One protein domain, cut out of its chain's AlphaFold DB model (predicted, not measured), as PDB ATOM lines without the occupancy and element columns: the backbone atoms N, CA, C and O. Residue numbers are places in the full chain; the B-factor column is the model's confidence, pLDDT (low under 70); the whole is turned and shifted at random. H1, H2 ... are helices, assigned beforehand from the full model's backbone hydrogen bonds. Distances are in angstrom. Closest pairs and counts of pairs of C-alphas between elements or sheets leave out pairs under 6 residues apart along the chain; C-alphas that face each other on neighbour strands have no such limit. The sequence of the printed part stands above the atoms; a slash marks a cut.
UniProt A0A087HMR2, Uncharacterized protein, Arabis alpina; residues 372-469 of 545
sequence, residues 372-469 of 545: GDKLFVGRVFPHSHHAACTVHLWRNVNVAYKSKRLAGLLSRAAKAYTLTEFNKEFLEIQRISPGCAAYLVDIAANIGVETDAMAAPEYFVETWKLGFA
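AT A GLANCE: This is residues 372 to 469 of the 545 residues of an uncharacterized protein of Arabis alpina (UniProt A0A087HMR2). Three helices, H2, H3 and H4, run up and down side by side, and H5 folds back from the end of H4 at a steep tilt; at the far ends of two links, H1 and H6 lie away from this body, touching no helix. Residues 459 to 465, of which 461 to 465 belong to H6, stick out. The printed part has 98 residues with six named helices, H1 to H6 in order, and no named strand: all helix. It is loose, with a radius of gyration of the C-alphas of 15.8 A, and flat, spanning 43 by 37 by 20 A.

HOW THE PARTS SIT: Start at H4, residues 419 to 432. It touches H3, residues 404 to 413, closest at the C-alphas of Ala 413 and Phe 422, 4.6 A, a helical hairpin at a shallow tilt of 20 degrees, opposite ways. H3 also forms a hairpin with H2, residues 390 to 400: they touch, closest at the C-alphas of Trp 394 and Ala 407, 5.1 A, at a shallow tilt of 27 degrees, opposite ways. With residues 426 to 430 alone, H4 touches residues 436 to 437 of H5, residues 434 to 447, closest at the C-alphas of Gln 430 and Ala 437, 5.1 A, a steep tilt of 52 degrees. H2 and H5 are close but not clearly touching, 7.4 A between the C-alphas of Val 397 and Cys 436. H1, residues 373 to 380, and H6, residues 461 to 467, are apart. Every O i to N i+4 pair is within hydrogen-bond range in H2, H3, H4, H5 and H6; in H1, 3 of 4.

IN THESE COORDINATES: Find C-alpha 373 at (101.588, 160.347, 116.139), where H1 begins. H4 runs 19.9 A from C-alpha 419 at (80.718, 146.748, 96.155), and H5 20.4 A. H2 measures 15.1 A, H3 14.2 A. H6 ends at C-alpha 467, (71.756, 163.999, 109.127).

THE WHOLE: The farthest C-alphas, of Lys 402 and Ala 469, are 47.9 A apart. The printed part has no cut. The link from H5 to H6, residues 448 to 460, is long. Confidence is under 70 in residues 372 to 388 and 445 to 469.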
ATOM      1  N   GLY A 372     104.219 161.867 120.026       54.34
ATOM      2  CA  GLY A 372     104.308 161.108 118.775       54.34
ATOM      3  C   GLY A 372     102.943 160.681 118.224       54.34
ATOM      4  O   GLY A 372     102.013 160.420 118.987       54.34
ATOM      5  N   ASP A 373     102.845 160.557 116.892       54.78
ATOM      6  CA  ASP A 373     101.588 160.347 116.139       54.78
ATOM      7  C   ASP A 373     100.619 159.350 116.793       54.78
ATOM      8  O   ASP A 373      99.441 159.645 116.952       54.78
ATOM      9  N   LYS A 374     101.121 158.185 117.226       48.53
ATOM     10  CA  LYS A 374     100.296 157.101 117.784       48.53
ATOM     11  C   LYS A 374      99.596 157.457 119.100       48.53
ATOM     12  O   LYS A 374      98.503 156.962 119.343       48.53
ATOM     13  N   LEU A 375     100.245 158.252 119.951       54.12
ATOM     14  CA  LEU A 375      99.698 158.695 121.237       54.12
ATOM     15  C   LEU A 375      98.835 159.941 121.059       54.12
ATOM     16  O   LEU A 375      97.771 160.036 121.660       54.12
ATOM     17  N   PHE A 376      99.257 160.857 120.186       53.62
ATOM     18  CA  PHE A 376      98.510 162.073 119.882       53.62
ATOM     19  C   PHE A 376      97.159 161.759 119.222       53.62
ATOM     20  O   PHE A 376      96.112 162.144 119.735       53.62
ATOM     21  N   VAL A 377      97.169 160.989 118.127       57.94
ATOM     22  CA  VAL A 377      95.958 160.634 117.371       57.94
ATOM     23  C   VAL A 377      94.999 159.799 118.227       57.94
ATOM     24  O   VAL A 377      93.814 160.099 118.249       57.94
ATOM     25  N   GLY A 378      95.503 158.846 119.020       53.84
ATOM     26  CA  GLY A 378      94.671 158.058 119.938       53.84
ATOM     27  C   GLY A 378      94.115 158.831 121.147       53.84
ATOM     28  O   GLY A 378      93.088 158.433 121.685       53.84
ATOM     29  N   ARG A 379      94.755 159.930 121.581       53.88
ATOM     30  CA  ARG A 379      94.244 160.793 122.667       53.88
ATOM     31  C   ARG A 379      93.200 161.792 122.160       53.88
ATOM     32  O   ARG A 379      92.208 162.011 122.843       53.88
ATOM     33  N   VAL A 380      93.422 162.390 120.987       58.94
ATOM     34  CA  VAL A 380      92.510 163.385 120.388       58.94
ATOM     35  C   VAL A 380      91.317 162.714 119.695       58.94
ATOM     36  O   VAL A 380      90.208 163.234 119.738       58.94
ATOM     37  N   PHE A 381      91.518 161.533 119.106       53.81
ATOM     38  CA  PHE A 381      90.485 160.762 118.417       53.81
ATOM     39  C   PHE A 381      90.478 159.305 118.929       53.81
ATOM     40  O   PHE A 381      91.062 158.428 118.285       53.81
ATOM     41  N   PRO A 382      89.809 159.010 120.064       56.59
ATOM     42  CA  PRO A 382      89.833 157.684 120.700       56.59
ATOM     43  C   PRO A 382      89.351 156.530 119.810       56.59
ATOM     44  O   PRO A 382      89.823 155.406 119.944       56.59
ATOM     45  N   HIS A 383      88.447 156.823 118.870       51.91
ATOM     46  CA  HIS A 383      87.896 155.870 117.899       51.91
ATOM     47  C   HIS A 383      88.691 155.811 116.578       51.91
ATOM     48  O   HIS A 383      88.293 155.130 115.637       51.91
ATOM     49  N   SER A 384      89.810 156.537 116.462       57.38
ATOM     50  CA  SER A 384      90.626 156.512 115.247       57.38
ATOM     51  C   SER A 384      91.589 155.322 115.240       57.38
ATOM     52  O   SER A 384      92.535 155.218 116.024       57.38
ATOM     53  N   HIS A 385      91.368 154.406 114.302       55.97
ATOM     54  CA  HIS A 385      92.248 153.262 114.102       55.97
ATOM     55  C   HIS A 385      93.385 153.611 113.133       55.97
ATOM     56  O   HIS A 385      93.192 154.261 112.105       55.97
ATOM     57  N   HIS A 386      94.597 153.140 113.439       58.03
ATOM     58  CA  HIS A 386      95.792 153.345 112.612       58.03
ATOM     59  C   HIS A 386      95.757 152.445 111.353       58.03
ATOM     60  O   HIS A 386      96.518 151.486 111.226       58.03
ATOM     61  N   ALA A 387      94.852 152.751 110.423       65.56
ATOM     62  CA  ALA A 387      94.626 151.995 109.194       65.56
ATOM     63  C   ALA A 387      95.703 152.242 108.118       65.56
ATOM     64  O   ALA A 387      96.442 153.235 108.123       65.56
ATOM     65  N   ALA A 388      95.785 151.334 107.144       69.75
ATOM     66  CA  ALA A 388      96.741 151.441 106.049       69.75
ATOM     67  C   ALA A 388      96.214 152.381 104.943       69.75
ATOM     68  O   ALA A 388      95.372 152.021 104.127       69.75
ATOM     69  N   CYS A 389      96.731 153.613 104.911       79.56
ATOM     70  CA  CYS A 389      96.309 154.651 103.966       79.56
ATOM     71  C   CYS A 389      96.503 154.248 102.489       79.56
ATOM     72  O   CYS A 389      97.617 153.916 102.068       79.56
ATOM     73  N   THR A 390      95.462 154.422 101.667       80.94
ATOM     74  CA  THR A 390      95.441 154.168 100.211       80.94
ATOM     75  C   THR A 390      96.633 154.770  99.462       80.94
ATOM     76  O   THR A 390      97.191 154.142  98.565       80.94
ATOM     77  N   VAL A 391      97.090 155.968  99.847       80.19
ATOM     78  CA  VAL A 391      98.254 156.632  99.229       80.19
ATOM     79  C   VAL A 391      99.564 155.884  99.519       80.19
ATOM     80  O   VAL A 391     100.472 155.878  98.683       80.19
ATOM     81  N   HIS A 392      99.678 155.236 100.681       80.50
ATOM     82  CA  HIS A 392     100.819 154.388 101.023       80.50
ATOM     83  C   HIS A 392     100.742 153.031 100.322       80.50
ATOM     84  O   HIS A 392     101.727 152.661  99.682       80.50
ATOM     85  N   LEU A 393      99.583 152.356 100.301       83.81
ATOM     86  CA  LEU A 393      99.419 151.126  99.508       83.81
ATOM     87  C   LEU A 393      99.737 151.374  98.025       83.81
ATOM     88  O   LEU A 393     100.494 150.618  97.424       83.81
ATOM     89  N   TRP A 394      99.260 152.480  97.445       88.75
ATOM     90  CA  TRP A 394      99.541 152.856  96.055       88.75
ATOM     91  C   TRP A 394     101.039 153.007  95.762       88.75
ATOM     92  O   TRP A 394     101.534 152.562  94.722       88.75
ATOM     93  N   ARG A 395     101.791 153.630  96.679       84.31
ATOM     94  CA  ARG A 395     103.254 153.756  96.559       84.31
ATOM     95  C   ARG A 395     103.930 152.395  96.695       84.31
ATOM     96  O   ARG A 395     104.821 152.100  95.900       84.31
ATOM     97  N   ASN A 396     103.481 151.564  97.631       85.75
ATOM     98  CA  ASN A 396     104.033 150.232  97.861       85.75
ATOM     99  C   ASN A 396     103.800 149.317  96.652       85.75
ATOM    100  O   ASN A 396     104.756 148.720  96.163       85.75
ATOM    101  N   VAL A 397     102.590 149.298  96.081       86.94
ATOM    102  CA  VAL A 397     102.271 148.526  94.868       86.94
ATOM    103  C   VAL A 397     103.123 148.979  93.673       86.94
ATOM    104  O   VAL A 397     103.678 148.143  92.958       86.94
ATOM    105  N   ASN A 398     103.322 150.291  93.493       86.19
ATOM    106  CA  ASN A 398     104.233 150.815  92.466       86.19
ATOM    107  C   ASN A 398     105.698 150.394  92.666       86.19
ATOM    108  O   ASN A 398     106.418 150.253  91.682       86.19
ATOM    109  N   VAL A 399     106.167 150.237  93.907       87.00
ATOM    110  CA  VAL A 399     107.557 149.847  94.200       87.00
ATOM    111  C   VAL A 399     107.746 148.332  94.086       87.00
ATOM    112  O   VAL A 399     108.703 147.894  93.448       87.00
ATOM    113  N   ALA A 400     106.834 147.546  94.658       86.12
ATOM    114  CA  ALA A 400     106.905 146.088  94.701       86.12
ATOM    115  C   ALA A 400     106.637 145.451  93.328       86.12
ATOM    116  O   ALA A 400     107.470 144.702  92.821       86.12
ATOM    117  N   TYR A 401     105.523 145.812  92.681       89.06
ATOM    118  CA  TYR A 401     105.083 145.206  91.415       89.06
ATOM    119  C   TYR A 401     105.503 146.015  90.181       89.06
ATOM    120  O   TYR A 401     105.245 145.598  89.054       89.06
ATOM    121  N   LYS A 402     106.134 147.187  90.371       88.19
ATOM    122  CA  LYS A 402     106.654 148.077  89.306       88.19
ATOM    123  C   LYS A 402     105.611 148.488  88.252       88.19
ATOM    124  O   LYS A 402     105.962 148.987  87.183       88.19
ATOM    125  N   SER A 403     104.326 148.322  88.563       84.00
ATOM    126  CA  SER A 403     103.211 148.495  87.637       84.00
ATOM    127  C   SER A 403     102.332 149.667  88.057       84.00
ATOM    128  O   SER A 403     101.528 149.577  88.985       84.00
ATOM    129  N   LYS A 404     102.432 150.764  87.296       86.62
ATOM    130  CA  LYS A 404     101.514 151.908  87.417       86.62
ATOM    131  C   LYS A 404     100.060 151.513  87.150       86.62
ATOM    132  O   LYS A 404      99.162 152.152  87.684       86.62
ATOM    133  N   ARG A 405      99.831 150.467  86.342       90.38
ATOM    134  CA  ARG A 405      98.495 149.939  86.035       90.38
ATOM    135  C   ARG A 405      97.862 149.307  87.274       90.38
ATOM    136  O   ARG A 405      96.757 149.695  87.620       90.38
ATOM    137  N   LEU A 406      98.580 148.425  87.977       89.44
ATOM    138  CA  LEU A 406      98.102 147.816  89.230       89.44
ATOM    139  C   LEU A 406      97.827 148.865  90.309       89.44
ATOM    140  O   LEU A 406      96.789 148.826  90.960       89.44
ATOM    141  N   ALA A 407      98.717 149.845  90.461       88.31
ATOM    142  CA  ALA A 407      98.491 150.930  91.406       88.31
ATOM    143  C   ALA A 407      97.293 151.814  90.998       88.31
ATOM    144  O   ALA A 407      96.500 152.207  91.846       88.31
ATOM    145  N   GLY A 408      97.120 152.097  89.702       88.38
ATOM    146  CA  GLY A 408      95.939 152.788  89.179       88.38
ATOM    147  C   GLY A 408      94.635 152.049  89.493       88.38
ATOM    148  O   GLY A 408      93.710 152.672  89.999       88.38
ATOM    149  N   LEU A 409      94.597 150.733  89.268       91.38
ATOM    150  CA  LEU A 409      93.459 149.868  89.607       91.38
ATOM    151  C   LEU A 409      93.158 149.886  91.108       91.38
ATOM    152  O   LEU A 409      92.018 150.116  91.490       91.38
ATOM    153  N   LEU A 410      94.180 149.763  91.964       89.00
ATOM    154  CA  LEU A 410      94.021 149.900  93.416       89.00
ATOM    155  C   LEU A 410      93.402 151.256  93.798       89.00
ATOM    156  O   LEU A 410      92.535 151.310  94.662       89.00
ATOM    157  N   SER A 411      93.813 152.350  93.151       88.38
ATOM    158  CA  SER A 411      93.202 153.668  93.373       88.38
ATOM    159  C   SER A 411      91.777 153.803  92.839       88.38
ATOM    160  O   SER A 411      91.093 154.718  93.284       88.38
ATOM    161  N   ARG A 412      91.334 152.958  91.899       86.88
ATOM    162  CA  ARG A 412      89.929 152.903  91.466       86.88
ATOM    163  C   ARG A 412      89.104 152.044  92.416       86.88
ATOM    164  O   ARG A 412      88.089 152.524  92.891       86.88
ATOM    165  N   ALA A 413      89.595 150.858  92.784       89.00
ATOM    166  CA  ALA A 413      88.978 150.003  93.797       89.00
ATOM    167  C   ALA A 413      88.775 150.761  95.121       89.00
ATOM    168  O   ALA A 413      87.661 150.864  95.610       89.00
ATOM    169  N   ALA A 414      89.815 151.413  95.648       86.38
ATOM    170  CA  ALA A 414      89.742 152.203  96.883       86.38
ATOM    171  C   ALA A 414      88.979 153.546  96.758       86.38
ATOM    172  O   ALA A 414      89.015 154.356  97.683       86.38
ATOM    173  N   LYS A 415      88.354 153.810  95.605       84.38
ATOM    174  CA  LYS A 415      87.434 154.929  95.345       84.38
ATOM    175  C   LYS A 415      86.061 154.454  94.852       84.38
ATOM    176  O   LYS A 415      85.236 155.289  94.496       84.38
ATOM    177  N   ALA A 416      85.838 153.145  94.769       83.38
ATOM    178  CA  ALA A 416      84.549 152.594  94.398       83.38
ATOM    179  C   ALA A 416      83.550 152.880  95.521       83.38
ATOM    180  O   ALA A 416      83.832 152.597  96.685       83.38
ATOM    181  N   TYR A 417      82.394 153.434  95.164       76.31
ATOM    182  CA  TYR A 417      81.309 153.692  96.112       76.31
ATOM    183  C   TYR A 417      80.386 152.477  96.256       76.31
ATOM    184  O   TYR A 417      79.656 152.364  97.236       76.31
ATOM    185  N   THR A 418      80.437 151.553  95.294       79.56
ATOM    186  CA  THR A 418      79.648 150.322  95.286       79.56
ATOM    187  C   THR A 418      80.539 149.083  95.385       79.56
ATOM    188  O   THR A 418      81.646 149.027  94.841       79.56
ATOM    189  N   LEU A 419      80.028 148.037  96.043       78.00
ATOM    190  CA  LEU A 419      80.718 146.748  96.155       78.00
ATOM    191  C   LEU A 419      80.948 146.092  94.779       78.00
ATOM    192  O   LEU A 419      81.949 145.409  94.569       78.00
ATOM    193  N   THR A 420      80.056 146.328  93.814       81.69
ATOM    194  CA  THR A 420      80.162 145.811  92.440       81.69
ATOM    195  C   THR A 420      81.322 146.449  91.671       81.69
ATOM    196  O   THR A 420      82.097 145.735  91.030       81.69
ATOM    197  N   GLU A 421      81.507 147.769  91.773       78.25
ATOM    198  CA  GLU A 421      82.668 148.470  91.210       78.25
ATOM    199  C   GLU A 421      83.973 148.061  91.899       78.25
ATOM    200  O   GLU A 421      84.965 147.802  91.212       78.25
ATOM    201  N   PHE A 422      83.967 147.940  93.232       89.69
ATOM    202  CA  PHE A 422      85.123 147.456  93.989       89.69
ATOM    203  C   PHE A 422      85.549 146.067  93.499       89.69
ATOM    204  O   PHE A 422      86.699 145.878  93.100       89.69
ATOM    205  N   ASN A 423      84.608 145.119  93.448       86.06
ATOM    206  CA  ASN A 423      84.858 143.745  93.013       86.06
ATOM    207  C   ASN A 423      85.370 143.687  91.568       86.06
ATOM    208  O   ASN A 423      86.322 142.963  91.283       86.06
ATOM    209  N   LYS A 424      84.803 144.488  90.659       89.56
ATOM    210  CA  LYS A 424      85.253 144.583  89.260       89.56
ATOM    211  C   LYS A 424      86.712 145.035  89.148       89.56
ATOM    212  O   LYS A 424      87.488 144.439  88.399       89.56
ATOM    213  N   GLU A 425      87.099 146.072  89.885       89.19
ATOM    214  CA  GLU A 425      88.478 146.573  89.895       89.19
ATOM    215  C   GLU A 425      89.435 145.601  90.607       89.19
ATOM    216  O   GLU A 425      90.561 145.398  90.147       89.19
ATOM    217  N   PHE A 426      88.990 144.945  91.683       89.12
ATOM    218  CA  PHE A 426      89.794 143.989  92.448       89.12
ATOM    219  C   PHE A 426      90.052 142.678  91.685       89.12
ATOM    220  O   PHE A 426      91.186 142.192  91.657       89.12
ATOM    221  N   LEU A 427      89.051 142.147  90.976       89.81
ATOM    222  CA  LEU A 427      89.214 140.994  90.084       89.81
ATOM    223  C   LEU A 427      90.191 141.298  88.935       89.81
ATOM    224  O   LEU A 427      91.000 140.445  88.570       89.81
ATOM    225  N   GLU A 428      90.202 142.526  88.404       89.62
ATOM    226  CA  GLU A 428      91.187 142.933  87.393       89.62
ATOM    227  C   GLU A 428      92.611 143.038  87.977       89.62
ATOM    228  O   GLU A 428      93.575 142.665  87.304       89.62
ATOM    229  N   ILE A 429      92.773 143.460  89.242       91.12
ATOM    230  CA  ILE A 429      94.063 143.373  89.963       91.12
ATOM    231  C   ILE A 429      94.510 141.911  90.067       91.12
ATOM    232  O   ILE A 429      95.647 141.602  89.699       91.12
ATOM    233  N   GLN A 430      93.624 141.013  90.509       90.75
ATOM    234  CA  GLN A 430      93.905 139.582  90.654       90.75
ATOM    235  C   GLN A 430      94.288 138.933  89.317       90.75
ATOM    236  O   GLN A 430      95.253 138.171  89.264       90.75
ATOM    237  N   ARG A 431      93.602 139.288  88.224       91.31
ATOM    238  CA  ARG A 431      93.878 138.789  86.866       91.31
ATOM    239  C   ARG A 431      95.244 139.228  86.331       91.31
ATOM    240  O   ARG A 431      95.888 138.475  85.607       91.31
ATOM    241  N   ILE A 432      95.694 140.439  86.662       90.62
ATOM    242  CA  ILE A 432      97.001 140.966  86.224       90.62
ATOM    243  C   ILE A 432      98.135 140.475  87.128       90.62
ATOM    244  O   ILE A 432      99.247 140.237  86.656       90.62
ATOM    245  N   SER A 433      97.892 140.379  88.435       91.31
ATOM    246  CA  SER A 433      98.871 139.904  89.406       91.31
ATOM    247  C   SER A 433      98.168 139.317  90.636       91.31
ATOM    248  O   SER A 433      97.834 140.061  91.564       91.31
ATOM    249  N   PRO A 434      98.001 137.982  90.714       90.38
ATOM    250  CA  PRO A 434      97.380 137.350  91.878       90.38
ATOM    251  C   PRO A 434      98.203 137.583  93.151       90.38
ATOM    252  O   PRO A 434      97.640 137.784  94.221       90.38
ATOM    253  N   GLY A 435      99.533 137.685  93.032       87.00
ATOM    254  CA  GLY A 435     100.411 138.066  94.143       87.00
ATOM    255  C   GLY A 435     100.235 139.512  94.627       87.00
ATOM    256  O   GLY A 435     100.623 139.811  95.751       87.00
ATOM    257  N   CYS A 436      99.661 140.415  93.820       87.06
ATOM    258  CA  CYS A 436      99.265 141.754  94.268       87.06
ATOM    259  C   CYS A 436      97.922 141.721  95.002       87.06
ATOM    260  O   CYS A 436      97.778 142.411  96.004       87.06
ATOM    261  N   ALA A 437      96.964 140.914  94.536       88.38
ATOM    262  CA  ALA A 437      95.701 140.711  95.244       88.38
ATOM    263  C   ALA A 437      95.929 140.054  96.618       88.38
ATOM    264  O   ALA A 437      95.455 140.584  97.617       88.38
ATOM    265  N   ALA A 438      96.741 138.991  96.685       85.81
ATOM    266  CA  ALA A 438      97.115 138.330  97.938       85.81
ATOM    267  C   ALA A 438      97.730 139.312  98.950       85.81
ATOM    268  O   ALA A 438      97.203 139.459 100.041       85.81
ATOM    269  N   TYR A 439      98.737 140.097  98.545       87.56
ATOM    270  CA  TYR A 439      99.346 141.135  99.391       87.56
ATOM    271  C   TYR A 439      98.340 142.156  99.957       87.56
ATOM    272  O   TYR A 439      98.507 142.631 101.079       87.56
ATOM    273  N   LEU A 440      97.298 142.511  99.197       86.44
ATOM    274  CA  LEU A 440      96.251 143.428  99.660       86.44
ATOM    275  C   LEU A 440      95.313 142.758 100.679       86.44
ATOM    276  O   LEU A 440      94.969 143.388 101.678       86.44
ATOM    277  N   VAL A 441      94.956 141.485 100.466       84.38
ATOM    278  CA  VAL A 441      94.174 140.678 101.425       84.38
ATOM    279  C   VAL A 441      94.970 140.427 102.707       84.38
ATOM    280  O   VAL A 441      94.440 140.619 103.798       84.38
ATOM    281  N   ASP A 442      96.256 140.094 102.593       80.00
ATOM    282  CA  ASP A 442      97.156 139.884 103.729       80.00
ATOM    283  C   ASP A 442      97.271 141.153 104.585       80.00
ATOM    284  O   ASP A 442      97.294 141.069 105.811       80.00
ATOM    285  N   ILE A 443      97.312 142.344 103.975       80.31
ATOM    286  CA  ILE A 443      97.276 143.609 104.726       80.31
ATOM    287  C   ILE A 443      95.964 143.744 105.498       80.31
ATOM    288  O   ILE A 443      96.013 144.066 106.681       80.31
ATOM    289  N   ALA A 444      94.812 143.497 104.867       71.38
ATOM    290  CA  ALA A 444      93.518 143.595 105.543       71.38
ATOM    291  C   ALA A 444      93.435 142.629 106.740       71.38
ATOM    292  O   ALA A 444      93.135 143.056 107.855       71.38
ATOM    293  N   ALA A 445      93.818 141.364 106.540       68.31
ATOM    294  CA  ALA A 445      93.844 140.345 107.587       68.31
ATOM    295  C   ALA A 445      94.782 140.707 108.757       68.31
ATOM    296  O   ALA A 445      94.427 140.513 109.916       68.31
ATOM    297  N   ASN A 446      95.961 141.277 108.478       65.88
ATOM    298  CA  ASN A 446      96.949 141.623 109.509       65.88
ATOM    299  C   ASN A 446      96.612 142.884 110.330       65.88
ATOM    300  O   ASN A 446      97.235 143.097 111.370       65.88
ATOM    301  N   ILE A 447      95.680 143.739 109.890       64.12
ATOM    302  CA  ILE A 447      95.247 144.908 110.685       64.12
ATOM    303  C   ILE A 447      94.161 144.499 111.702       64.12
ATOM    304  O   ILE A 447      93.963 145.209 112.685       64.12
ATOM    305  N   GLY A 448      93.520 143.335 111.530       53.00
ATOM    306  CA  GLY A 448      92.583 142.777 112.514       53.00
ATOM    307  C   GLY A 448      91.298 143.590 112.685       53.00
ATOM    308  O   GLY A 448      90.716 143.589 113.765       53.00
ATOM    309  N   VAL A 449      90.881 144.312 111.641       54.16
ATOM    310  CA  VAL A 449      89.613 145.054 111.611       54.16
ATOM    311  C   VAL A 449      88.550 144.115 111.052       54.16
ATOM    312  O   VAL A 449      88.703 143.639 109.925       54.16
ATOM    313  N   GLU A 450      87.485 143.841 111.808       47.72
ATOM    314  CA  GLU A 450      86.275 143.271 111.205       47.72
ATOM    315  C   GLU A 450      85.756 144.248 110.147       47.72
ATOM    316  O   GLU A 450      85.782 145.463 110.350       47.72
ATOM    317  N   THR A 451      85.311 143.738 108.998       47.09
ATOM    318  CA  THR A 451      84.904 144.563 107.844       47.09
ATOM    319  C   THR A 451      83.869 145.622 108.207       47.09
ATOM    320  O   THR A 451      83.893 146.728 107.670       47.09
ATOM    321  N   ASP A 452      83.026 145.308 109.184       44.00
ATOM    322  CA  ASP A 452      81.892 146.114 109.618       44.00
ATOM    323  C   ASP A 452      82.340 147.320 110.472       44.00
ATOM    324  O   ASP A 452      81.604 148.291 110.607       44.00
ATOM    325  N   ALA A 453      83.589 147.312 110.963       48.34
ATOM    326  CA  ALA A 453      84.254 148.442 111.617       48.34
ATOM    327  C   ALA A 453      85.119 149.290 110.654       48.34
ATOM    328  O   ALA A 453      85.784 150.233 111.085       48.34
ATOM    329  N   MET A 454      85.153 148.969 109.351       43.78
ATOM    330  CA  MET A 454      85.856 149.788 108.346       43.78
ATOM    331  C   MET A 454      85.013 150.958 107.824       43.78
ATOM    332  O   MET A 454      85.576 151.943 107.344       43.78
ATOM    333  N   ALA A 455      83.686 150.861 107.924       45.62
ATOM    334  CA  ALA A 455      82.776 151.983 107.742       45.62
ATOM    335  C   ALA A 455      82.524 152.622 109.111       45.62
ATOM    336  O   ALA A 455      82.037 151.964 110.027       45.62
ATOM    337  N   ALA A 456      82.866 153.899 109.263       50.12
ATOM    338  CA  ALA A 456      82.489 154.636 110.463       50.12
ATOM    339  C   ALA A 456      80.945 154.798 110.507       50.12
ATOM    340  O   ALA A 456      80.331 154.835 109.433       50.12
ATOM    341  N   PRO A 457      80.297 154.862 111.691       52.06
ATOM    342  CA  PRO A 457      78.833 154.899 111.824       52.06
ATOM    343  C   PRO A 457      78.131 155.949 110.948       52.06
ATOM    344  O   PRO A 457      77.006 155.744 110.503       52.06
ATOM    345  N   GLU A 458      78.815 157.046 110.644       54.28
ATOM    346  CA  GLU A 458      78.376 158.170 109.816       54.28
ATOM    347  C   GLU A 458      78.177 157.808 108.329       54.28
ATOM    348  O   GLU A 458      77.494 158.533 107.608       54.28
ATOM    349  N   TYR A 459      78.736 156.684 107.863       50.44
ATOM    350  CA  TYR A 459      78.563 156.171 106.497       50.44
ATOM    351  C   TYR A 459      77.368 155.221 106.334       50.44
ATOM    352  O   TYR A 459      77.046 154.834 105.209       50.44
ATOM    353  N   PHE A 460      76.698 154.833 107.422       61.62
ATOM    354  CA  PHE A 460      75.503 153.998 107.337       61.62
ATOM    355  C   PHE A 460      74.293 154.833 106.906       61.62
ATOM    356  O   PHE A 460      74.105 155.968 107.343       61.62
ATOM    357  N   VAL A 461      73.434 154.241 106.070       61.22
ATOM    358  CA  VAL A 461      72.230 154.889 105.510       61.22
ATOM    359  C   VAL A 461      71.309 155.446 106.601       61.22
ATOM    360  O   VAL A 461      70.635 156.447 106.385       61.22
ATOM    361  N   GLU A 462      71.278 154.813 107.772       67.56
ATOM    362  CA  GLU A 462      70.465 155.220 108.918       67.56
ATOM    363  C   GLU A 462      70.980 156.527 109.549       67.56
ATOM    364  O   GLU A 462      70.238 157.506 109.637       67.56
ATOM    365  N   THR A 463      72.278 156.606 109.852       65.31
ATOM    366  CA  THR A 463      72.948 157.825 110.339       65.31
ATOM    367  C   THR A 463      72.918 158.949 109.302       65.31
ATOM    368  O   THR A 463      72.683 160.108 109.640       65.31
ATOM    369  N   TRP A 464      73.080 158.609 108.018       58.22
ATOM    370  CA  TRP A 464      72.939 159.557 106.912       58.22
ATOM    371  C   TRP A 464      71.519 160.136 106.853       58.22
ATOM    372  O   TRP A 464      71.356 161.352 106.797       58.22
ATOM    373  N   LYS A 465      70.476 159.297 106.937       67.94
ATOM    374  CA  LYS A 465      69.073 159.750 106.987       67.94
ATOM    375  C   LYS A 465      68.813 160.697 108.159       67.94
ATOM    376  O   LYS A 465      68.119 161.686 107.960       67.94
ATOM    377  N   LEU A 466      69.395 160.445 109.334       69.12
ATOM    378  CA  LEU A 466      69.291 161.349 110.487       69.12
ATOM    379  C   LEU A 466      69.950 162.713 110.219       69.12
ATOM    380  O   LEU A 466      69.373 163.742 110.561       69.12
ATOM    381  N   GLY A 467      71.098 162.748 109.534       62.00
ATOM    382  CA  GLY A 467      71.756 163.999 109.127       62.00
ATOM    383  C   GLY A 467      70.947 164.851 108.135       62.00
ATOM    384  O   GLY A 467      71.070 166.072 108.141       62.00
ATOM    385  N   PHE A 468      70.087 164.227 107.324       53.56
ATOM    386  CA  PHE A 468      69.166 164.899 106.391       53.56
ATOM    387  C   PHE A 468      67.715 164.980 106.906       53.56
ATOM    388  O   PHE A 468      66.829 165.398 106.162       53.56
ATOM    389  N   ALA A 469      67.454 164.600 108.162       59.88
ATOM    390  CA  ALA A 469      66.124 164.697 108.770       59.88
ATOM    391  C   ALA A 469      65.754 166.139 109.170       59.88
ATOM    392  O   ALA A 469      64.579 166.435 109.374       59.88
TER     393      ALA A 469